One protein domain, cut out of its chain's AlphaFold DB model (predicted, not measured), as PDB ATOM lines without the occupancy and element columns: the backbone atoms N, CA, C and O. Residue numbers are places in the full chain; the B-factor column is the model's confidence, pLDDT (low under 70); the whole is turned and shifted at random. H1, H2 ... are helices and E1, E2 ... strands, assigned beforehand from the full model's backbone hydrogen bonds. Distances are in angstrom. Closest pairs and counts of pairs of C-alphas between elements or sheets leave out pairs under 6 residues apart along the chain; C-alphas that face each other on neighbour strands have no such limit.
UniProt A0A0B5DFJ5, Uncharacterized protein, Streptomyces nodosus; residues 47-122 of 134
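This is residues 47 to 122 of the 134 residues of an uncharacterized protein of Streptomyces nodosus (UniProt A0A0B5DFJ5). A strongly twisted sheet of three strands makes a wall, with H1 packed along E1 on one of its faces; H2 and H3 follow H1 away from the sheet, and H3 comes back to it only with residues 85 to 86. E3 is the longest strand and runs on past E2 with residues 115 to 118, after which the printed part folds back in a small turn. The printed part has 76 residues, with three named helices and then three named strands, in the order H1 H2 H3 E1 E2 E3; the sheet's order is E1 E2 E3, antiparallel throughout, and the class is mixed, helices and strands. The whole is compact, with a radius of gyration of the C-alphas of 11.8 A and spans of 36 by 28 by 18 A.

Begin with the sheet, a meander, each strand the antiparallel neighbour of the one before: E1, residues 92 to 97, E2, residues 100 to 105, and E3, residues 109 to 118. E1 and E2 form a hairpin at 156 degrees between their directions; look at N 93 and O 104, 2.8 A apart and within hydrogen-bond range. E2 and E3 form a second hairpin at 149 degrees, with N 103 and O 111 within hydrogen-bond range at 2.8 A. E1 and E3 are the edge strands. In a two-layer arrangement, a helix on one face of a sheet, H1, residues 47 to 59, is on the sheet at a height of 8.5 A. It lies over E1 and, only just, over E2 with 3 C-alphas, and runs along the strands, at 9 degrees to E1 on the local plane. The closest C-alphas of H1 and E1 are those of Gln 54 and Val 94, 5.2 A apart. Step outward to H2, residues 62 to 66, which H1 touches with residues 53 to 57 alone; their closest C-alphas, of Ala 56 and Lys 64, are 5.5 A apart. H2 is not on the sheet and is apart from its three strands. H2 touches H3, residues 77 to 86, closest at the C-alphas of Pro 62 and Ala 78, 4.9 A. H1 and H3 are close but not clearly touching, with the C-alphas of Val 57 and Leu 82 closest at 7.4 A, at a steep tilt of 64 degrees, the same way. H3 only grazes the sheet, with residues 85 to 86. In H1, H2 and H3 every O i to N i+4 pair is within hydrogen-bond range.

Find C-alpha 92 at (-7.799, -25.830, -27.810); from there E1 runs 15.8 A to C-alpha 97. E2 spans 16.3 A, from C-alpha 100 to C-alpha 105. E3 runs 28.7 A from C-alpha 109 to C-alpha 118 at (-3.560, -4.109, -42.186), and its residues 117 to 118 pair antiparallel with residues 121 to 122. Go back to C-alpha 47 at (-15.004, -13.774, -37.249), where H1 begins its 18.3 A. H2 is 6.1 A long, from C-alpha 62 to C-alpha 66, and H3 is 14.2 A long, from C-alpha 77 to C-alpha 86.

The two C-alphas farthest apart, those of Ser 89 and Asp 119, are 36.1 A apart. The printed part has no cut and no long link; H2 to H3 is a short link of 10 residues and the other links are tight. Mean pLDDT of the printed part is 90.9, and residues 88 to 89 and 107 to 108 are under 70.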
ATOM      1  N   GLU A  47     -14.335 -12.483 -37.418       96.38
ATOM      2  CA  GLU A  47     -15.004 -13.774 -37.249       96.38
ATOM      3  C   GLU A  47     -14.342 -14.838 -38.124       96.38
ATOM      4  O   GLU A  47     -14.066 -15.942 -37.653       96.38
ATOM      5  N   ASN A  48     -14.026 -14.483 -39.374       95.50
ATOM      6  CA  ASN A  48     -13.289 -15.357 -40.279       95.50
ATOM      7  C   ASN A  48     -11.871 -15.617 -39.763       95.50
ATOM      8  O   ASN A  48     -11.414 -16.752 -39.827       95.50
ATOM      9  N   LEU A  49     -11.207 -14.610 -39.184       96.25
ATOM     10  CA  LEU A  49      -9.903 -14.779 -38.541       96.25
ATOM     11  C   LEU A  49      -9.970 -15.823 -37.422       96.25
ATOM     12  O   LEU A  49      -9.199 -16.779 -37.419       96.25
ATOM     13  N   ALA A  50     -10.927 -15.677 -36.500       96.69
ATOM     14  CA  ALA A  50     -11.093 -16.600 -35.382       96.69
ATOM     15  C   ALA A  50     -11.434 -18.024 -35.849       96.69
ATOM     16  O   ALA A  50     -10.857 -18.985 -35.343       96.69
ATOM     17  N   ALA A  51     -12.333 -18.170 -36.828       96.12
ATOM     18  CA  ALA A  51     -12.722 -19.469 -37.373       96.12
ATOM     19  C   ALA A  51     -11.568 -20.162 -38.115       96.12
ATOM     20  O   ALA A  51     -11.318 -21.352 -37.905       96.12
ATOM     21  N   SER A  52     -10.836 -19.425 -38.949       95.38
ATOM     22  CA  SER A  52      -9.701 -19.968 -39.695       95.38
ATOM     23  C   SER A  52      -8.533 -20.323 -38.780       95.38
ATOM     24  O   SER A  52      -7.973 -21.413 -38.900       95.38
ATOM     25  N   LEU A  53      -8.220 -19.468 -37.801       95.62
ATOM     26  CA  LEU A  53      -7.192 -19.749 -36.803       95.62
ATOM     27  C   LEU A  53      -7.588 -20.933 -35.908       95.62
ATOM     28  O   LEU A  53      -6.755 -21.788 -35.619       95.62
ATOM     29  N   GLN A  54      -8.868 -21.059 -35.536       95.62
ATOM     30  CA  GLN A  54      -9.381 -22.245 -34.844       95.62
ATOM     31  C   GLN A  54      -9.120 -23.529 -35.643       95.62
ATOM     32  O   GLN A  54      -8.751 -24.540 -35.038       95.62
ATOM     33  N   SER A  55      -9.344 -23.509 -36.962       95.06
ATOM     34  CA  SER A  55      -9.077 -24.659 -37.837       95.06
ATOM     35  C   SER A  55      -7.585 -24.962 -37.897       95.06
ATOM     36  O   SER A  55      -7.188 -26.094 -37.646       95.06
ATOM     37  N   ALA A  56      -6.751 -23.944 -38.123       95.00
ATOM     38  CA  ALA A  56      -5.299 -24.088 -38.210       95.00
ATOM     39  C   ALA A  56      -4.688 -24.669 -36.921       95.00
ATOM     40  O   ALA A  56      -3.881 -25.597 -36.973       95.00
ATOM     41  N   VAL A  57      -5.139 -24.192 -35.755       93.88
ATOM     42  CA  VAL A  57      -4.723 -24.715 -34.444       93.88
ATOM     43  C   VAL A  57      -5.191 -26.158 -34.233       93.88
ATOM     44  O   VAL A  57      -4.426 -26.979 -33.731       93.88
ATOM     45  N   LYS A  58      -6.421 -26.506 -34.643       92.25
ATOM     46  CA  LYS A  58      -6.930 -27.891 -34.574       92.25
ATOM     47  C   LYS A  58      -6.162 -28.843 -35.485       92.25
ATOM     48  O   LYS A  58      -5.917 -29.982 -35.104       92.25
ATOM     49  N   GLU A  59      -5.797 -28.374 -36.671       93.81
ATOM     50  CA  GLU A  59      -5.003 -29.118 -37.649       93.81
ATOM     51  C   GLU A  59      -3.520 -29.202 -37.263       93.81
ATOM     52  O   GLU A  59      -2.795 -29.997 -37.855       93.81
ATOM     53  N   ARG A  60      -3.081 -28.424 -36.259       92.38
ATOM     54  CA  ARG A  60      -1.679 -28.300 -35.832       92.38
ATOM     55  C   ARG A  60      -0.744 -27.962 -36.996       92.38
ATOM     56  O   ARG A  60       0.361 -28.487 -37.090       92.38
ATOM     57  N   ASP A  61      -1.205 -27.086 -37.883       94.12
ATOM     58  CA  ASP A  61      -0.447 -26.642 -39.049       94.12
ATOM     59  C   ASP A  61       0.184 -25.268 -38.756       94.12
ATOM     60  O   ASP A  61      -0.509 -24.249 -38.859       94.12
ATOM     61  N   PRO A  62       1.476 -25.207 -38.368       94.06
ATOM     62  CA  PRO A  62       2.115 -23.948 -38.001       94.06
ATOM     63  C   PRO A  62       2.115 -22.942 -39.155       94.06
ATOM     64  O   PRO A  62       1.892 -21.758 -38.924       94.06
ATOM     65  N   LYS A  63       2.230 -23.406 -40.405       92.12
ATOM     66  CA  LYS A  63       2.230 -22.522 -41.579       92.12
ATOM     67  C   LYS A  63       0.889 -21.831 -41.768       92.12
ATOM     68  O   LYS A  63       0.841 -20.667 -42.147       92.12
ATOM     69  N   LYS A  64      -0.217 -22.534 -41.504       92.94
ATOM     70  CA  LYS A  64      -1.552 -21.919 -41.534       92.94
ATOM     71  C   LYS A  64      -1.763 -20.953 -40.379       92.94
ATOM     72  O   LYS A  64      -2.484 -19.983 -40.547       92.94
ATOM     73  N   ILE A  65      -1.180 -21.219 -39.212       94.56
ATOM     74  CA  ILE A  65      -1.279 -20.318 -38.057       94.56
ATOM     75  C   ILE A  65      -0.525 -19.017 -38.341       94.56
ATOM     76  O   ILE A  65      -1.085 -17.944 -38.141       94.56
ATOM     77  N   GLU A  66       0.704 -19.115 -38.848       93.94
ATOM     78  CA  GLU A  66       1.583 -17.978 -39.150       93.94
ATOM     79  C   GLU A  66       0.934 -16.962 -40.105       93.94
ATOM     80  O   GLU A  66       1.053 -15.757 -39.899       93.94
ATOM     81  N   GLN A  67       0.114 -17.438 -41.049       93.31
ATOM     82  CA  GLN A  67      -0.648 -16.598 -41.987       93.31
ATOM     83  C   GLN A  67      -1.627 -15.614 -41.341       93.31
ATOM     84  O   GLN A  67      -2.049 -14.653 -41.992       93.31
ATOM     85  N   TYR A  68      -2.020 -15.864 -40.093       95.69
ATOM     86  CA  TYR A  68      -2.982 -15.046 -39.362       95.69
ATOM     87  C   TYR A  68      -2.333 -14.117 -38.340       95.69
ATOM     88  O   TYR A  68      -3.038 -13.282 -37.779       95.69
ATOM     89  N   PHE A  69      -1.031 -14.241 -38.090       95.19
ATOM     90  CA  PHE A  69      -0.282 -13.322 -37.236       95.19
ATOM     91  C   PHE A  69       0.414 -12.263 -38.089       95.19
ATOM     92  O   PHE A  69       0.757 -12.524 -39.236       95.19
ATOM     93  N   SER A  70       0.609 -11.064 -37.541       94.19
ATOM     94  CA  SER A  70       1.427 -10.043 -38.207       94.19
ATOM     95  C   SER A  70       2.907 -10.438 -38.245       94.19
ATOM     96  O   SER A  70       3.367 -11.129 -37.334       94.19
ATOM     97  N   ASP A  71       3.672  -9.856 -39.167       91.31
ATOM     98  CA  ASP A  71       5.124 -10.036 -39.343       91.31
ATOM     99  C   ASP A  71       5.941  -9.860 -38.050       91.31
ATOM    100  O   ASP A  71       7.014 -10.437 -37.889       91.31
ATOM    101  N   ALA A  72       5.427  -9.083 -37.086       92.19
ATOM    102  CA  ALA A  72       6.046  -8.902 -35.774       92.19
ATOM    103  C   ALA A  72       6.210 -10.214 -34.979       92.19
ATOM    104  O   ALA A  72       6.931 -10.229 -33.982       92.19
ATOM    105  N   ALA A  73       5.538 -11.297 -35.388       92.50
ATOM    106  CA  ALA A  73       5.628 -12.603 -34.745       92.50
ATOM    107  C   ALA A  73       7.028 -13.208 -34.909       92.50
ATOM    108  O   ALA A  73       7.539 -13.834 -33.979       92.50
ATOM    109  N   GLY A  74       7.651 -12.953 -36.063       90.56
ATOM    110  CA  GLY A  74       8.904 -13.569 -36.472       90.56
ATOM    111  C   GLY A  74       8.775 -15.061 -36.787       90.56
ATOM    112  O   GLY A  74       7.791 -15.722 -36.448       90.56
ATOM    113  N   ASP A  75       9.819 -15.589 -37.423       90.75
ATOM    114  CA  ASP A  75       9.887 -16.985 -37.845       90.75
ATOM    115  C   ASP A  75       9.775 -17.946 -36.648       90.75
ATOM    116  O   ASP A  75      10.431 -17.773 -35.614       90.75
ATOM    117  N   GLY A  76       8.989 -19.015 -36.798       92.12
ATOM    118  CA  GLY A  76       8.897 -20.079 -35.788       92.12
ATOM    119  C   GLY A  76       7.966 -19.770 -34.609       92.12
ATOM    120  O   GLY A  76       7.889 -20.544 -33.641       92.12
ATOM    121  N   TYR A  77       7.261 -18.636 -34.650       93.69
ATOM    122  CA  TYR A  77       6.297 -18.261 -33.617       93.69
ATOM    123  C   TYR A  77       5.150 -19.271 -33.523       93.69
ATOM    124  O   TYR A  77       4.779 -19.690 -32.426       93.69
ATOM    125  N   ALA A  78       4.610 -19.699 -34.665       94.69
ATOM    126  CA  ALA A  78       3.493 -20.634 -34.721       94.69
ATOM    127  C   ALA A  78       3.848 -22.005 -34.124       94.69
ATOM    128  O   ALA A  78       3.064 -22.569 -33.361       94.69
ATOM    129  N   GLU A  79       5.044 -22.521 -34.405       95.38
ATOM    130  CA  GLU A  79       5.582 -23.743 -33.808       95.38
ATOM    131  C   GLU A  79       5.736 -23.597 -32.293       95.38
ATOM    132  O   GLU A  79       5.340 -24.487 -31.539       95.38
ATOM    133  N   SER A  80       6.264 -22.459 -31.839       93.56
ATOM    134  CA  SER A  80       6.428 -22.166 -30.413       93.56
ATOM    135  C   SER A  80       5.079 -22.071 -29.694       93.56
ATOM    136  O   SER A  80       4.928 -22.590 -28.586       93.56
ATOM    137  N   LEU A  81       4.082 -21.445 -30.326       92.25
ATOM    138  CA  LEU A  81       2.712 -21.369 -29.829       92.25
ATOM    139  C   LEU A  81       2.081 -22.764 -29.748       92.25
ATOM    140  O   LEU A  81       1.512 -23.117 -28.717       92.25
ATOM    141  N   LEU A  82       2.209 -23.572 -30.802       92.00
ATOM    142  CA  LEU A  82       1.708 -24.945 -30.813       92.00
ATOM    143  C   LEU A  82       2.373 -25.793 -29.731       92.00
ATOM    144  O   LEU A  82       1.658 -26.449 -28.983       92.00
ATOM    145  N   SER A  83       3.696 -25.729 -29.576       91.19
ATOM    146  CA  SER A  83       4.421 -26.464 -28.531       91.19
ATOM    147  C   SER A  83       3.905 -26.124 -27.125       91.19
ATOM    148  O   SER A  83       3.649 -27.025 -26.328       91.19
ATOM    149  N   GLN A  84       3.628 -24.844 -26.845       88.19
ATOM    150  CA  GLN A  84       3.030 -24.419 -25.570       88.19
ATOM    151  C   GLN A  84       1.604 -24.951 -25.346       88.19
ATOM    152  O   GLN A  84       1.167 -25.076 -24.195       88.19
ATOM    153  N   LEU A  85       0.869 -25.228 -26.427       87.12
ATOM    154  CA  LEU A  85      -0.464 -25.832 -26.398       87.12
ATOM    155  C   LEU A  85      -0.399 -27.370 -26.312       87.12
ATOM    156  O   LEU A  85      -1.273 -27.977 -25.690       87.12
ATOM    157  N   GLU A  86       0.619 -28.010 -26.901       82.69
ATOM    158  CA  GLU A  86       0.797 -29.471 -26.927       82.69
ATOM    159  C   GLU A  86       1.078 -30.073 -25.553       82.69
ATOM    160  O   GLU A  86       0.487 -31.105 -25.226       82.69
ATOM    161  N   ASP A  87       1.888 -29.401 -24.731       71.06
ATOM    162  CA  ASP A  87       2.254 -29.838 -23.372       71.06
ATOM    163  C   ASP A  87       1.043 -30.074 -22.449       71.06
ATOM    164  O   ASP A  87       1.173 -30.536 -21.315       71.06
ATOM    165  N   ARG A  88      -0.166 -29.749 -22.912       66.25
ATOM    166  CA  ARG A  88      -1.347 -29.579 -22.076       66.25
ATOM    167  C   ARG A  88      -2.482 -30.551 -22.387       66.25
ATOM    168  O   ARG A  88      -3.461 -30.549 -21.649       66.25
ATOM    169  N   SER A  89      -2.351 -31.397 -23.421       67.00
ATOM    170  CA  SER A  89      -3.290 -32.480 -23.817       67.00
ATOM    171  C   SER A  89      -4.790 -32.115 -23.884       67.00
ATOM    172  O   SER A  89      -5.636 -33.001 -23.997       67.00
ATOM    173  N   ALA A  90      -5.142 -30.831 -23.817       78.81
ATOM    174  CA  ALA A  90      -6.512 -30.355 -23.690       78.81
ATOM    175  C   ALA A  90      -7.034 -29.814 -25.030       78.81
ATOM    176  O   ALA A  90      -6.243 -29.349 -25.858       78.81
ATOM    177  N   PRO A  91      -8.360 -29.838 -25.257       85.12
ATOM    178  CA  PRO A  91      -8.960 -29.204 -26.422       85.12
ATOM    179  C   PRO A  91      -8.604 -27.715 -26.460       85.12
ATOM    180  O   PRO A  91      -8.814 -26.995 -25.485       85.12
ATOM    181  N   VAL A  92      -8.078 -27.252 -27.595       90.69
ATOM    182  CA  VAL A  92      -7.799 -25.830 -27.810       90.69
ATOM    183  C   VAL A  92      -8.985 -25.180 -28.511       90.69
ATOM    184  O   VAL A  92      -9.429 -25.625 -29.577       90.69
ATOM    185  N   SER A  93      -9.480 -24.100 -27.921       92.94
ATOM    186  CA  SER A  93     -10.540 -23.260 -28.462       92.94
ATOM    187  C   SER A  93     -10.010 -21.868 -28.791       92.94
ATOM    188  O   SER A  93      -9.166 -21.323 -28.080       92.94
ATOM    189  N   VAL A  94     -10.508 -21.295 -29.880       95.00
ATOM    190  CA  VAL A  94     -10.238 -19.925 -30.305       95.00
ATOM    191  C   VAL A  94     -11.568 -19.190 -30.376       95.00
ATOM    192  O   VAL A  94     -12.499 -19.647 -31.039       95.00
ATOM    193  N   ALA A  95     -11.674 -18.061 -29.682       94.88
ATOM    194  CA  ALA A  95     -12.898 -17.273 -29.618       94.88
ATOM    195  C   ALA A  95     -12.606 -15.777 -29.722       94.88
ATOM    196  O   ALA A  95     -11.631 -15.277 -29.163       94.88
ATOM    197  N   LEU A  96     -13.491 -15.054 -30.402       95.19
ATOM    198  CA  LEU A  96     -13.468 -13.599 -30.437       95.19
ATOM    199  C   LEU A  96     -14.155 -13.038 -29.185       95.19
ATOM    200  O   LEU A  96     -15.235 -13.491 -28.804       95.19
ATOM    201  N   HIS A  97     -13.550 -12.034 -28.557       93.31
ATOM    202  CA  HIS A  97     -14.131 -11.325 -27.425       93.31
ATOM    203  C   HIS A  97     -13.870  -9.822 -27.546       93.31
ATOM    204  O   HIS A  97     -12.809  -9.324 -27.168       93.31
ATOM    205  N   GLY A  98     -14.844  -9.097 -28.098       90.81
ATOM    206  CA  GLY A  98     -14.666  -7.691 -28.459       90.81
ATOM    207  C   GLY A  98     -13.583  -7.542 -29.528       90.81
ATOM    208  O   GLY A  98     -13.687  -8.130 -30.601       90.81
ATOM    209  N   ASP A  99     -12.529  -6.792 -29.208       92.06
ATOM    210  CA  ASP A  99     -11.387  -6.545 -30.097       92.06
ATOM    211  C   ASP A  99     -10.189  -7.465 -29.831       92.06
ATOM    212  O   ASP A  99      -9.071  -7.184 -30.261       92.06
ATOM    213  N   GLN A 100     -10.411  -8.565 -29.111       94.62
ATOM    214  CA  GLN A 100      -9.376  -9.534 -28.782       94.62
ATOM    215  C   GLN A 100      -9.736 -10.927 -29.276       94.62
ATOM    216  O   GLN A 100     -10.894 -11.346 -29.223       94.62
ATOM    217  N   LEU A 101      -8.718 -11.675 -29.679       96.00
ATOM    218  CA  LEU A 101      -8.821 -13.095 -29.973       96.00
ATOM    219  C   LEU A 101      -8.252 -13.889 -28.800       96.00
ATOM    220  O   LEU A 101      -7.127 -13.657 -28.371       96.00
ATOM    221  N   ARG A 102      -9.038 -14.807 -28.246       94.88
ATOM    222  CA  ARG A 102      -8.657 -15.639 -27.101       94.88
ATOM    223  C   ARG A 102      -8.362 -17.048 -27.582       94.88
ATOM    224  O   ARG A 102      -9.232 -17.671 -28.179       94.88
ATOM    225  N   ILE A 103      -7.179 -17.559 -27.268       93.75
ATOM    226  CA  ILE A 103      -6.806 -18.964 -27.429       93.75
ATOM    227  C   ILE A 103      -6.794 -19.584 -26.034       93.75
ATOM    228  O   ILE A 103      -6.009 -19.181 -25.177       93.75
ATOM    229  N   SER A 104      -7.697 -20.526 -25.783       90.75
ATOM    230  CA  SER A 104      -7.869 -21.167 -24.477       90.75
ATOM    231  C   SER A 104      -7.727 -22.674 -24.601       90.75
ATOM    232  O   SER A 104      -8.294 -23.275 -25.511       90.75
ATOM    233  N   ALA A 105      -7.025 -23.285 -23.654       88.00
ATOM    234  CA  ALA A 105      -7.101 -24.721 -23.420       88.00
ATOM    235  C   ALA A 105      -7.580 -24.956 -21.983       88.00
ATOM    236  O   ALA A 105      -7.109 -24.294 -21.056       88.00
ATOM    237  N   ASP A 106      -8.534 -25.875 -21.805       76.75
ATOM    238  CA  ASP A 106      -9.363 -26.001 -20.590       76.75
ATOM    239  C   ASP A 106      -8.572 -26.021 -19.270       76.75
ATOM    240  O   ASP A 106      -9.001 -25.459 -18.265       76.75
ATOM    241  N   THR A 107      -7.391 -26.637 -19.264       67.56
ATOM    242  CA  THR A 107      -6.506 -26.757 -18.090       67.56
ATOM    243  C   THR A 107      -5.248 -25.892 -18.189       67.56
ATOM    244  O   THR A 107      -4.465 -25.796 -17.246       67.56
ATOM    245  N   ALA A 108      -5.042 -25.260 -19.341       64.44
ATOM    246  CA  ALA A 108      -3.834 -24.544 -19.720       64.44
ATOM    247  C   ALA A 108      -3.857 -23.054 -19.372       64.44
ATOM    248  O   ALA A 108      -2.825 -22.379 -19.378       64.44
ATOM    249  N   GLY A 109      -5.044 -22.524 -19.124       81.56
ATOM    250  CA  GLY A 109      -5.254 -21.093 -19.139       81.56
ATOM    251  C   GLY A 109      -5.509 -20.579 -20.550       81.56
ATOM    252  O   GLY A 109      -5.737 -21.324 -21.506       81.56
ATOM    253  N   CYS A 110      -5.540 -19.262 -20.637       89.25
ATOM    254  CA  CYS A 110      -5.985 -18.533 -21.804       89.25
ATOM    255  C   CYS A 110      -4.925 -17.494 -22.155       89.25
ATOM    256  O   CYS A 110      -4.316 -16.886 -21.271       89.25
ATOM    257  N   MET A 111      -4.724 -17.300 -23.451       92.25
ATOM    258  CA  MET A 111      -3.949 -16.207 -24.014       92.25
ATOM    259  C   MET A 111      -4.896 -15.347 -24.836       92.25
ATOM    260  O   MET A 111      -5.614 -15.858 -25.695       92.25
ATOM    261  N   ALA A 112      -4.924 -14.052 -24.553       94.88
ATOM    262  CA  ALA A 112      -5.658 -13.085 -25.351       94.88
ATOM    263  C   ALA A 112      -4.670 -12.326 -26.225       94.88
ATOM    264  O   ALA A 112      -3.600 -11.949 -25.758       94.88
ATOM    265  N   PHE A 113      -5.043 -12.076 -27.466       96.25
ATOM    266  CA  PHE A 113      -4.239 -11.372 -28.448       96.25
ATOM    267  C   PHE A 113      -5.017 -10.177 -28.972       96.25
ATOM    268  O   PHE A 113      -6.245 -10.232 -29.107       96.25
ATOM    269  N   GLY A 114      -4.301  -9.089 -29.243       96.19
ATOM    270  CA  GLY A 114      -4.864  -7.949 -29.952       96.19
ATOM    271  C   GLY A 114      -5.183  -8.308 -31.402       96.19
ATOM    272  O   GLY A 114      -4.630  -9.256 -31.959       96.19
ATOM    273  N   LEU A 115      -6.084  -7.544 -32.009       96.69
ATOM    274  CA  LEU A 115      -6.374  -7.632 -33.434       96.69
ATOM    275  C   LEU A 115      -5.847  -6.396 -34.152       96.69
ATOM    276  O   LEU A 115      -6.060  -5.267 -33.707       96.69
ATOM    277  N   LEU A 116      -5.199  -6.625 -35.285       95.56
ATOM    278  CA  LEU A 116      -4.648  -5.604 -36.163       95.56
ATOM    279  C   LEU A 116      -5.423  -5.621 -37.479       95.56
ATOM    280  O   LEU A 116      -5.845  -6.679 -37.941       95.56
ATOM    281  N   HIS A 117      -5.617  -4.450 -38.079       94.69
ATOM    282  CA  HIS A 117      -6.188  -4.329 -39.417       94.69
ATOM    283  C   HIS A 117      -5.147  -3.698 -40.337       94.69
ATOM    284  O   HIS A 117      -4.794  -2.532 -40.156       94.69
ATOM    285  N   GLN A 118      -4.654  -4.476 -41.295       92.69
ATOM    286  CA  GLN A 118      -3.560  -4.109 -42.186       92.69
ATOM    287  C   GLN A 118      -3.914  -4.547 -43.607       92.69
ATOM    288  O   GLN A 118      -4.442  -5.633 -43.804       92.69
ATOM    289  N   ASP A 119      -3.700  -3.668 -44.587       89.75
ATOM    290  CA  ASP A 119      -3.908  -3.961 -46.014       89.75
ATOM    291  C   ASP A 119      -5.294  -4.550 -46.368       89.75
ATOM    292  O   ASP A 119      -5.472  -5.275 -47.344       89.75
ATOM    293  N   GLY A 120      -6.317  -4.185 -45.586       90.62
ATOM    294  CA  GLY A 120      -7.700  -4.630 -45.780       90.62
ATOM    295  C   GLY A 120      -8.017  -6.008 -45.195       90.62
ATOM    296  O   GLY A 120      -9.109  -6.528 -45.437       90.62
ATOM    297  N   THR A 121      -7.100  -6.593 -44.425       95.06
ATOM    298  CA  THR A 121      -7.288  -7.868 -43.732       95.06
ATOM    299  C   THR A 121      -7.056  -7.712 -42.230       95.06
ATOM    300  O   THR A 121      -6.437  -6.764 -41.742       95.06
ATOM    301  N   TRP A 122      -7.643  -8.625 -41.463       96.31
ATOM    302  CA  TRP A 122      -7.469  -8.740 -40.024       96.31
ATOM    303  C   TRP A 122      -6.375  -9.753 -39.712       96.31
ATOM    304  O   TRP A 122      -6.379 -10.863 -40.245       96.31
TER     305      TRP A 122